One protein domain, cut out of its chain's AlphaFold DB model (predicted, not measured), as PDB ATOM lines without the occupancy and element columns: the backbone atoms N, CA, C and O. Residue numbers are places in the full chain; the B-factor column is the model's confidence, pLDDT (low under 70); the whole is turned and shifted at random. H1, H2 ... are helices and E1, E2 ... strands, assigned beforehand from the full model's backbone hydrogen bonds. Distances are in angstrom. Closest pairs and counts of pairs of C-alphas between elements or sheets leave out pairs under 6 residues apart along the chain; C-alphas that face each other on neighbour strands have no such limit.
ATOM      1  N   ILE A  44     157.231 119.305 132.515       91.56
ATOM      2  CA  ILE A  44     156.679 120.622 132.171       91.56
ATOM      3  C   ILE A  44     155.901 121.352 133.277       91.56
ATOM      4  O   ILE A  44     154.784 120.907 133.530       91.56
ATOM      5  N   VAL A  45     156.348 122.449 133.905       93.06
ATOM      6  CA  VAL A  45     155.416 123.285 134.704       93.06
ATOM      7  C   VAL A  45     155.465 124.755 134.313       93.06
ATOM      8  O   VAL A  45     156.530 125.338 134.149       93.06
ATOM      9  N   HIS A  46     154.300 125.389 134.201       87.56
ATOM     10  CA  HIS A  46     154.170 126.836 134.032       87.56
ATOM     11  C   HIS A  46     153.444 127.443 135.234       87.56
ATOM     12  O   HIS A  46     152.599 126.796 135.856       87.56
ATOM     13  N   THR A  47     153.763 128.686 135.573       76.56
ATOM     14  CA  THR A  47     153.158 129.377 136.718       76.56
ATOM     15  C   THR A  47     151.760 129.902 136.412       76.56
ATOM     16  O   THR A  47     150.889 129.850 137.275       76.56
ATOM     17  N   GLU A  48     151.526 130.383 135.190       84.31
ATOM     18  CA  GLU A  48     150.300 131.097 134.823       84.31
ATOM     19  C   GLU A  48     149.899 130.834 133.366       84.31
ATOM     20  O   GLU A  48     150.738 130.554 132.502       84.31
ATOM     21  N   THR A  49     148.605 130.975 133.073       83.25
ATOM     22  CA  THR A  49     148.112 130.975 131.693       83.25
ATOM     23  C   THR A  49     148.701 132.165 130.937       83.25
ATOM     24  O   THR A  49     148.768 133.275 131.457       83.25
ATOM     25  N   CYS A  50     149.140 131.944 129.694       86.38
ATOM     26  CA  CYS A  50     149.809 132.964 128.877       86.38
ATOM     27  C   CYS A  50     151.164 133.464 129.428       86.38
ATOM     28  O   CYS A  50     151.630 134.526 129.009       86.38
ATOM     29  N   SER A  51     151.804 132.730 130.343       89.44
ATOM     30  CA  SER A  51     153.138 133.079 130.836       89.44
ATOM     31  C   SER A  51     154.208 132.851 129.765       89.44
ATOM     32  O   SER A  51     154.163 131.883 129.003       89.44
ATOM     33  N   SER A  52     155.206 133.734 129.713       89.88
ATOM     34  CA  SER A  52     156.456 133.463 128.994       89.88
ATOM     35  C   SER A  52     157.423 132.618 129.821       89.88
ATOM     36  O   SER A  52     158.375 132.084 129.268       89.88
ATOM     37  N   GLU A  53     157.226 132.532 131.134       91.44
ATOM     38  CA  GLU A  53     158.085 131.800 132.061       91.44
ATOM     39  C   GLU A  53     157.510 130.418 132.364       91.44
ATOM     40  O   GLU A  53     156.305 130.251 132.573       91.44
ATOM     41  N   TYR A  54     158.393 129.431 132.415       92.94
ATOM     42  CA  TYR A  54     158.084 128.051 132.757       92.94
ATOM     43  C   TYR A  54     159.295 127.405 133.444       92.94
ATOM     44  O   TYR A  54     160.379 127.987 133.525       92.94
ATOM     45  N   LYS A  55     159.121 126.199 133.975       92.50
ATOM     46  CA  LYS A  55     160.196 125.388 134.540       92.50
ATOM     47  C   LYS A  55     160.184 124.015 133.899       92.50
ATOM     48  O   LYS A  55     159.130 123.415 133.723       92.50
ATOM     49  N   THR A  56     161.366 123.526 133.571       91.50
ATOM     50  CA  THR A  56     161.581 122.183 133.035       91.50
ATOM     51  C   THR A  56     162.337 121.368 134.070       91.50
ATOM     52  O   THR A  56     163.226 121.900 134.731       91.50
ATOM     53  N   CYS A  57     161.994 120.100 134.232       91.38
ATOM     54  CA  CYS A  57     162.755 119.206 135.090       91.38
ATOM     55  C   CYS A  57     163.880 118.538 134.300       91.38
ATOM     56  O   CYS A  57     163.627 117.923 133.261       91.38
ATOM     57  N   GLU A  58     165.111 118.641 134.789       88.38
ATOM     58  CA  GLU A  58     166.262 117.920 134.249       88.38
ATOM     59  C   GLU A  58     167.124 117.404 135.399       88.38
ATOM     60  O   GLU A  58     167.452 118.148 136.326       88.38
ATOM     61  N   GLU A  59     167.483 116.125 135.343       88.94
ATOM     62  CA  GLU A  59     168.256 115.424 136.373       88.94
ATOM     63  C   GLU A  59     167.629 115.559 137.776       88.94
ATOM     64  O   GLU A  59     168.309 115.775 138.785       88.94
ATOM     65  N   GLY A  60     166.296 115.475 137.838       89.56
ATOM     66  CA  GLY A  60     165.498 115.614 139.056       89.56
ATOM     67  C   GLY A  60     165.472 117.027 139.646       89.56
ATOM     68  O   GLY A  60     165.098 117.189 140.811       89.56
ATOM     69  N   ARG A  61     165.889 118.052 138.888       90.19
ATOM     70  CA  ARG A  61     165.916 119.455 139.326       90.19
ATOM     71  C   ARG A  61     165.087 120.349 138.417       90.19
ATOM     72  O   ARG A  61     165.170 120.277 137.196       90.19
ATOM     73  N   TRP A  62     164.332 121.253 139.037       91.00
ATOM     74  CA  TRP A  62     163.603 122.294 138.325       91.00
ATOM     75  C   TRP A  62     164.539 123.392 137.829       91.00
ATOM     76  O   TRP A  62     165.165 124.093 138.625       91.00
ATOM     77  N   ASN A  63     164.544 123.592 136.518       89.81
ATOM     78  CA  ASN A  63     165.307 124.620 135.829       89.81
ATOM     79  C   ASN A  63     164.357 125.675 135.275       89.81
ATOM     80  O   ASN A  63     163.388 125.348 134.587       89.81
ATOM     81  N   ALA A  64     164.634 126.946 135.562       90.75
ATOM     82  CA  ALA A  64     163.849 128.047 135.023       90.75
ATOM     83  C   ALA A  64     164.130 128.237 133.525       90.75
ATOM     84  O   ALA A  64     165.278 128.176 133.068       90.75
ATOM     85  N   ALA A  65     163.072 128.518 132.772       91.00
ATOM     86  CA  ALA A  65     163.125 128.839 131.357       91.00
ATOM     87  C   ALA A  65     162.152 129.979 131.029       91.00
ATOM     88  O   ALA A  65     161.101 130.140 131.652       91.00
ATOM     89  N   ILE A  66     162.500 130.775 130.025       91.88
ATOM     90  CA  ILE A  66     161.666 131.876 129.550       91.88
ATOM     91  C   ILE A  66     161.626 131.893 128.029       91.88
ATOM     92  O   ILE A  66     162.650 131.755 127.364       91.88
ATOM     93  N   CYS A  67     160.450 132.086 127.450       91.69
ATOM     94  CA  CYS A  67     160.288 132.236 126.017       91.69
ATOM     95  C   CYS A  67     161.090 133.429 125.500       91.69
ATOM     96  O   CYS A  67     161.002 134.544 126.020       91.69
ATOM     97  N   ALA A  68     161.877 133.192 124.448       88.88
ATOM     98  CA  ALA A  68     162.602 134.259 123.769       88.88
ATOM     99  C   ALA A  68     161.605 135.269 123.185       88.88
ATOM    100  O   ALA A  68     161.787 136.482 123.312       88.88
ATOM    101  N   VAL A  69     160.518 134.739 122.616       86.19
ATOM    102  CA  VAL A  69     159.387 135.475 122.058       86.19
ATOM    103  C   VAL A  69     158.086 134.751 122.392       86.19
ATOM    104  O   VAL A  69     158.013 133.529 122.292       86.19
ATOM    105  N   GLY A  70     157.051 135.522 122.729       89.25
ATOM    106  CA  GLY A  70     155.698 135.008 122.905       89.25
ATOM    107  C   GLY A  70     155.444 134.378 124.275       89.25
ATOM    108  O   GLY A  70     155.883 134.908 125.295       89.25
ATOM    109  N   ILE A  71     154.679 133.287 124.288       91.94
ATOM    110  CA  ILE A  71     154.190 132.593 125.489       91.94
ATOM    111  C   ILE A  71     154.477 131.097 125.395       91.94
ATOM    112  O   ILE A  71     154.610 130.568 124.291       91.94
ATOM    113  N   PHE A  72     154.531 130.413 126.532       92.00
ATOM    114  CA  PHE A  72     154.641 128.962 126.555       92.00
ATOM    115  C   PHE A  72     153.274 128.322 126.288       92.00
ATOM    116  O   PHE A  72     152.283 128.664 126.937       92.00
ATOM    117  N   ASP A  73     153.221 127.407 125.326       90.81
ATOM    118  CA  ASP A  73     152.041 126.612 125.000       90.81
ATOM    119  C   ASP A  73     152.207 125.189 125.540       90.81
ATOM    120  O   ASP A  73     153.133 124.465 125.169       90.81
ATOM    121  N   ASN A  74     151.295 124.804 126.431       87.94
ATOM    122  CA  ASN A  74     151.332 123.524 127.129       87.94
ATOM    123  C   ASN A  74     150.971 122.345 126.214       87.94
ATOM    124  O   ASN A  74     151.440 121.232 126.431       87.94
ATOM    125  N   ASP A  75     150.175 122.584 125.168       88.94
ATOM    126  CA  ASP A  75     149.777 121.526 124.236       88.94
ATOM    127  C   ASP A  75     150.961 121.109 123.354       88.94
ATOM    128  O   ASP A  75     151.155 119.931 123.049       88.94
ATOM    129  N   THR A  76     151.784 122.083 122.959       89.38
ATOM    130  CA  THR A  76     152.959 121.861 122.106       89.38
ATOM    131  C   THR A  76     154.271 121.749 122.881       89.38
ATOM    132  O   THR A  76     155.291 121.386 122.290       89.38
ATOM    133  N   ASN A  77     154.260 122.023 124.191       89.69
ATOM    134  CA  ASN A  77     155.444 122.116 125.049       89.69
ATOM    135  C   ASN A  77     156.536 123.033 124.466       89.69
ATOM    136  O   ASN A  77     157.730 122.719 124.512       89.69
ATOM    137  N   SER A  78     156.127 124.151 123.866       90.44
ATOM    138  CA  SER A  78     157.027 125.068 123.166       90.44
ATOM    139  C   SER A  78     156.553 126.513 123.261       90.44
ATOM    140  O   SER A  78     155.388 126.794 123.535       90.44
ATOM    141  N   CYS A  79     157.466 127.453 123.024       91.44
ATOM    142  CA  CYS A  79     157.121 128.862 122.958       91.44
ATOM    143  C   CYS A  79     156.490 129.200 121.604       91.44
ATOM    144  O   CYS A  79     157.074 128.963 120.544       91.44
ATOM    145  N   VAL A  80     155.302 129.795 121.647       90.38
ATOM    146  CA  VAL A  80     154.535 130.217 120.474       90.38
ATOM    147  C   VAL A  80     154.332 131.731 120.484       90.38
ATOM    148  O   VAL A  80     154.294 132.345 121.554       90.38
ATOM    149  N   PRO A  81     154.167 132.377 119.313       88.12
ATOM    150  CA  PRO A  81     153.849 133.798 119.257       88.12
ATOM    151  C   PRO A  81     152.599 134.137 120.078       88.12
ATOM    152  O   PRO A  81     151.611 133.401 120.051       88.12
ATOM    153  N   SER A  82     152.616 135.282 120.768       84.44
ATOM    154  CA  SER A  82     151.460 135.755 121.532       84.44
ATOM    155  C   SER A  82     150.224 135.863 120.636       84.44
ATOM    156  O   SER A  82     150.264 136.434 119.544       84.44
ATOM    157  N   THR A  83     149.104 135.320 121.104       83.50
ATOM    158  CA  THR A  83     147.822 135.375 120.393       83.50
ATOM    159  C   THR A  83     146.934 136.473 120.984       83.50
ATOM    160  O   THR A  83     147.148 136.884 122.121       83.50
ATOM    161  N   PRO A  84     145.878 136.935 120.288       82.50
ATOM    162  CA  PRO A  84     144.931 137.895 120.865       82.50
ATOM    163  C   PRO A  84     144.264 137.413 122.163       82.50
ATOM    164  O   PRO A  84     143.836 138.236 122.967       82.50
ATOM    165  N   LYS A  85     144.190 136.089 122.377       83.44
ATOM    166  CA  LYS A  85     143.692 135.474 123.619       83.44
ATOM    167  C   LYS A  85     144.663 135.651 124.792       83.44
ATOM    168  O   LYS A  85     144.229 135.690 125.934       83.44
ATOM    169  N   CYS A  86     145.949 135.786 124.487       80.31
ATOM    170  CA  CYS A  86     147.047 135.964 125.424       80.31
ATOM    171  C   CYS A  86     147.839 137.220 125.036       80.31
ATOM    172  O   CYS A  86     148.940 137.115 124.482       80.31
ATOM    173  N   PRO A  87     147.266 138.422 125.240       68.88
ATOM    174  CA  PRO A  87     147.927 139.654 124.845       68.88
ATOM    175  C   PRO A  87     149.247 139.798 125.612       68.88
ATOM    176  O   PRO A  87     149.275 139.643 126.828       68.88
ATOM    177  N   GLU A  88     150.319 140.159 124.902       64.00
ATOM    178  CA  GLU A  88     151.733 140.297 125.332       64.00
ATOM    179  C   GLU A  88     151.974 141.186 126.582       64.00
ATOM    180  O   GLU A  88     153.104 141.397 127.019       64.00
ATOM    181  N   LYS A  89     150.917 141.740 127.184       54.12
ATOM    182  CA  LYS A  89     150.959 142.688 128.300       54.12
ATOM    183  C   LYS A  89     151.643 142.137 129.562       54.12
ATOM    184  O   LYS A  89     152.066 142.950 130.374       54.12
ATOM    185  N   ALA A  90     151.834 140.821 129.692       47.03
ATOM    186  CA  ALA A  90     152.605 140.214 130.783       47.03
ATOM    187  C   ALA A  90     154.141 140.271 130.586       47.03
ATOM    188  O   ALA A  90     154.882 140.275 131.563       47.03
ATOM    189  N   VAL A  91     154.652 140.394 129.353       52.41
ATOM    190  CA  VAL A  91     156.095 140.219 129.055       52.41
ATOM    191  C   VAL A  91     156.878 141.545 129.066       52.41
ATOM    192  O   VAL A  91     158.105 141.575 129.185       52.41
ATOM    193  N   CYS A 149     170.460 135.902 125.612       90.88
ATOM    194  CA  CYS A 149     169.799 135.239 126.725       90.88
ATOM    195  C   CYS A 149     170.439 135.552 128.081       90.88
ATOM    196  O   CYS A 149     169.842 135.205 129.090       90.88
ATOM    197  N   LYS A 150     171.601 136.224 128.130       89.31
ATOM    198  CA  LYS A 150     172.278 136.601 129.381       89.31
ATOM    199  C   LYS A 150     171.538 137.721 130.105       89.31
ATOM    200  O   LYS A 150     171.876 138.901 129.983       89.31
ATOM    201  N   PHE A 151     170.514 137.351 130.859       83.19
ATOM    202  CA  PHE A 151     169.791 138.239 131.760       83.19
ATOM    203  C   PHE A 151     169.275 137.458 132.974       83.19
ATOM    204  O   PHE A 151     168.760 136.354 132.828       83.19
ATOM    205  N   SER A 152     169.383 138.047 134.170       84.12
ATOM    206  CA  SER A 152     169.124 137.349 135.441       84.12
ATOM    207  C   SER A 152     169.944 136.054 135.536       84.12
ATOM    208  O   SER A 152     171.169 136.134 135.553       84.12
ATOM    209  N   ASP A 153     169.282 134.895 135.529       85.00
ATOM    210  CA  ASP A 153     169.888 133.568 135.665       85.00
ATOM    211  C   ASP A 153     169.860 132.763 134.356       85.00
ATOM    212  O   ASP A 153     170.293 131.615 134.321       85.00
ATOM    213  N   TYR A 154     169.362 133.345 133.263       87.25
ATOM    214  CA  TYR A 154     169.316 132.693 131.958       87.25
ATOM    215  C   TYR A 154     170.652 132.857 131.234       87.25
ATOM    216  O   TYR A 154     171.237 133.941 131.224       87.25
ATOM    217  N   ASN A 155     171.145 131.780 130.621       89.00
ATOM    218  CA  ASN A 155     172.482 131.752 130.019       89.00
ATOM    219  C   ASN A 155     172.507 131.170 128.605       89.00
ATOM    220  O   ASN A 155     173.401 131.512 127.835       89.00
ATOM    221  N   TYR A 156     171.545 130.318 128.247       89.88
ATOM    222  CA  TYR A 156     171.610 129.515 127.028       89.88
ATOM    223  C   TYR A 156     170.337 129.648 126.199       89.88
ATOM    224  O   TYR A 156     169.240 129.617 126.743       89.88
ATOM    225  N   TYR A 157     170.468 129.769 124.880       90.38
ATOM    226  CA  TYR A 157     169.331 129.766 123.964       90.38
ATOM    227  C   TYR A 157     169.013 128.346 123.484       90.38
ATOM    228  O   TYR A 157     169.872 127.672 122.914       90.38
ATOM    229  N   ASN A 158     167.770 127.904 123.664       89.38
ATOM    230  CA  ASN A 158     167.250 126.632 123.181       89.38
ATOM    231  C   ASN A 158     166.402 126.847 121.920       89.38
ATOM    232  O   ASN A 158     165.242 127.252 121.985       89.38
ATOM    233  N   ALA A 159     166.973 126.532 120.755       85.56
ATOM    234  CA  ALA A 159     166.306 126.712 119.466       85.56
ATOM    235  C   ALA A 159     165.097 125.785 119.253       85.56
ATOM    236  O   ALA A 159     164.201 126.125 118.485       85.56
ATOM    237  N   ARG A 160     165.044 124.623 119.921       85.88
ATOM    238  CA  ARG A 160     163.925 123.677 119.790       85.88
ATOM    239  C   ARG A 160     162.682 124.177 120.521       85.88
ATOM    240  O   ARG A 160     161.578 124.020 120.011       85.88
ATOM    241  N   LYS A 161     162.877 124.769 121.702       87.19
ATOM    242  CA  LYS A 161     161.802 125.330 122.536       87.19
ATOM    243  C   LYS A 161     161.575 126.830 122.319       87.19
ATOM    244  O   LYS A 161     160.625 127.380 122.864       87.19
ATOM    245  N   LEU A 162     162.442 127.489 121.545       90.31
ATOM    246  CA  LEU A 162     162.456 128.939 121.323       90.31
ATOM    247  C   LEU A 162     162.528 129.742 122.643       90.31
ATOM    248  O   LEU A 162     161.856 130.762 122.811       90.31
ATOM    249  N   SER A 163     163.363 129.292 123.580       91.38
ATOM    250  CA  SER A 163     163.481 129.836 124.941       91.38
ATOM    251  C   SER A 163     164.925 130.139 125.345       91.38
ATOM    252  O   SER A 163     165.875 129.624 124.762       91.38
ATOM    253  N   CYS A 164     165.090 130.985 126.358       92.00
ATOM    254  CA  CYS A 164     166.315 131.125 127.131       92.00
ATOM    255  C   CYS A 164     166.215 130.260 128.396       92.00
ATOM    256  O   CYS A 164     165.214 130.314 129.109       92.00
ATOM    257  N   GLU A 165     167.252 129.482 128.679       90.38
ATOM    258  CA  GLU A 165     167.318 128.506 129.768       90.38
ATOM    259  C   GLU A 165     168.501 128.819 130.695       90.38
ATOM    260  O   GLU A 165     169.519 129.392 130.281       90.38
ATOM    261  N   GLN A 166     168.363 128.455 131.972       87.81
ATOM    262  CA  GLN A 166     169.421 128.625 132.971       87.81
ATOM    263  C   GLN A 166     170.643 127.741 132.683       87.81
ATOM    264  O   GLN A 166     171.783 128.181 132.861       87.81
ATOM    265  N   PHE A 167     170.406 126.526 132.186       84.06
ATOM    266  CA  PHE A 167     171.428 125.522 131.910       84.06
ATOM    267  C   PHE A 167     171.428 125.097 130.442       84.06
ATOM    268  O   PHE A 167     170.464 125.279 129.701       84.06
ATOM    269  N   ALA A 168     172.556 124.536 130.026       77.19
ATOM    270  CA  ALA A 168     172.742 123.940 128.719       77.19
ATOM    271  C   ALA A 168     171.992 122.598 128.656       77.19
ATOM    272  O   ALA A 168     172.568 121.560 128.972       77.19
ATOM    273  N   SER A 169     170.714 122.604 128.263       70.06
ATOM    274  CA  SER A 169     169.965 121.356 128.077       70.06
ATOM    275  C   SER A 169     170.549 120.523 126.929       70.06
ATOM    276  O   SER A 169     171.090 121.063 125.962       70.06
ATOM    277  N   GLN A 170     170.390 119.194 126.961       66.62
ATOM    278  CA  GLN A 170     170.768 118.339 125.817       66.62
ATOM    279  C   GLN A 170     169.980 118.686 124.543       66.62
ATOM    280  O   GLN A 170     170.420 118.408 123.429       66.62
ATOM    281  N   SER A 171     168.813 119.317 124.704       64.06
ATOM    282  CA  SER A 171     168.005 119.828 123.598       64.06
ATOM    283  C   SER A 171     168.527 121.137 122.997       64.06
ATOM    284  O   SER A 171     168.041 121.565 121.949       64.06
ATOM    285  N   ASN A 172     169.531 121.761 123.618       66.12
ATOM    286  CA  ASN A 172     170.196 122.932 123.086       66.12
ATOM    287  C   ASN A 172     171.062 122.530 121.887       66.12
ATOM    288  O   ASN A 172     172.125 121.928 122.030       66.12
ATOM    289  N   THR A 173     170.619 122.888 120.684       62.66
ATOM    290  CA  THR A 173     171.300 122.529 119.435       62.66
ATOM    291  C   THR A 173     172.754 123.005 119.380       62.66
ATOM    292  O   THR A 173     173.581 122.345 118.755       62.66
ATOM    293  N   CYS A 174     173.106 124.108 120.050       65.06
ATOM    294  CA  CYS A 174     174.503 124.536 120.123       65.06
ATOM    295  C   CYS A 174     175.344 123.600 120.999       65.06
ATOM    296  O   CYS A 174     176.448 123.232 120.611       65.06
ATOM    297  N   VAL A 175     174.806 123.163 122.138       60.59
ATOM    298  CA  VAL A 175     175.463 122.201 123.040       60.59
ATOM    299  C   VAL A 175     175.570 120.839 122.366       60.59
ATOM    300  O   VAL A 175     176.630 120.222 122.394       60.59
ATOM    301  N   PHE A 176     174.513 120.399 121.677       58.97
ATOM    302  CA  PHE A 176     174.541 119.176 120.882       58.97
ATOM    303  C   PHE A 176     175.623 119.238 119.799       58.97
ATOM    304  O   PHE A 176     176.380 118.286 119.649       58.97
ATOM    305  N   ARG A 177     175.769 120.364 119.084       63.62
ATOM    306  CA  ARG A 177     176.823 120.534 118.067       63.62
ATOM    307  C   ARG A 177     178.231 120.486 118.669       63.62
ATOM    308  O   ARG A 177     179.094 119.821 118.108       63.62
ATOM    309  N   ILE A 178     178.451 121.143 119.811       60.69
ATOM    310  CA  ILE A 178     179.737 121.111 120.529       60.69
ATOM    311  C   ILE A 178     180.050 119.684 121.006       60.69
ATOM    312  O   ILE A 178     181.160 119.194 120.807       60.69
ATOM    313  N   ASN A 179     179.063 118.992 121.578       53.91
ATOM    314  CA  ASN A 179     179.245 117.665 122.166       53.91
ATOM    315  C   ASN A 179     179.332 116.539 121.129       53.91
ATOM    316  O   ASN A 179     179.958 115.519 121.395       53.91
ATOM    317  N   THR A 180     178.728 116.703 119.950       56.50
ATOM    318  CA  THR A 180     178.780 115.681 118.890       56.50
ATOM    319  C   THR A 180     180.075 115.683 118.098       56.50
ATOM    320  O   THR A 180     180.252 114.795 117.269       56.50
ATOM    321  N   ASN A 181     180.990 116.625 118.352       47.09
ATOM    322  CA  ASN A 181     182.286 116.707 117.679       47.09
ATOM    323  C   ASN A 181     182.176 116.489 116.157       47.09
ATOM    324  O   ASN A 181     183.060 115.920 115.520       47.09
TER     325      ASN A 181
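What this domain is: This is residues 44 to 91 and 149 to 181 of the 186 residues of the protein "Chitin-binding type-2 domain-containing protein" of Elysia chlorotica (UniProt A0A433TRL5). A strongly twisted antiparallel sheet of five strands, with the hairpin of E2 and E3 as its longest piece, has the small hairpin of E4 and E5 beside the end where E2 begins and E3 ends. The short helix H1 lies past edge strand E6 at one end of the long axis, and the loop around Lys 85 lies at the other. The printed part has 81 residues, with seven named strands followed by one named helix; the five-strand sheet has the order E1, E2, E3, E7, E6. The class is mostly strand, though under half of the residues are in named elements. The whole is compact, with a radius of gyration of the C-alphas of 12.7 A, and its outline is elongated, spanning 43 by 26 by 23 A.

How they stand to each other: E1, residues 44 to 46, forms a hairpin with E2, residues 53 to 58, where N 55 and O 45 are 2.7 A apart. E2 forms a hairpin with E3, residues 61 to 67, where N 56 and O 63 are 2.9 A apart. E1, E2 and E3 make a meander, each strand the antiparallel neighbour of the one before. E4, residues 71 to 73, and E5, residues 78 to 80, form a separate hairpin, with N 80 and O 71 at 2.8 A. The closest C-alphas of E2 and E4 are those of Glu 53 and Phe 72, 7.1 A apart; those of E3 and E5 are Cys 67 and Cys 79, 5.5 A. E6, residues 156 to 158, and E7, residues 163 to 165, form a hairpin, with N 158 and O 163 at 2.8 A. E7 is also the antiparallel neighbour of E3, with N 164 and O 66 at 2.7 A. H1, residues 173 to 179, is on the five-strand sheet but only grazes it, with residues 173 to 175; the closest C-alphas of H1 and E6 are those of Thr 173 and Asn 158, 6.9 A apart. In H1 every O i to N i+4 pair is within hydrogen-bond range.

Where its parts are: E1 begins at C-alpha 44, (156.679, 120.622, 132.171). E2 is 16.3 A long from first to last C-alpha, and E3, the longest strand, is 19.3 A, ending at C-alpha 67, (160.288, 132.236, 126.017). H1 is 9.7 A long and ends at C-alpha 179, (179.245, 117.665, 122.166).

The domain as a whole: The two C-alphas farthest apart, those of Lys 85 and Asn 181, are 43.3 A apart. Residues 92 to 148 are not printed, and C-alphas 91 and 149 are 14.8 A apart across the cut. Of the links that are printed whole, none is long. Confidence is under 70 in residues 87 to 91 and 170 to 181.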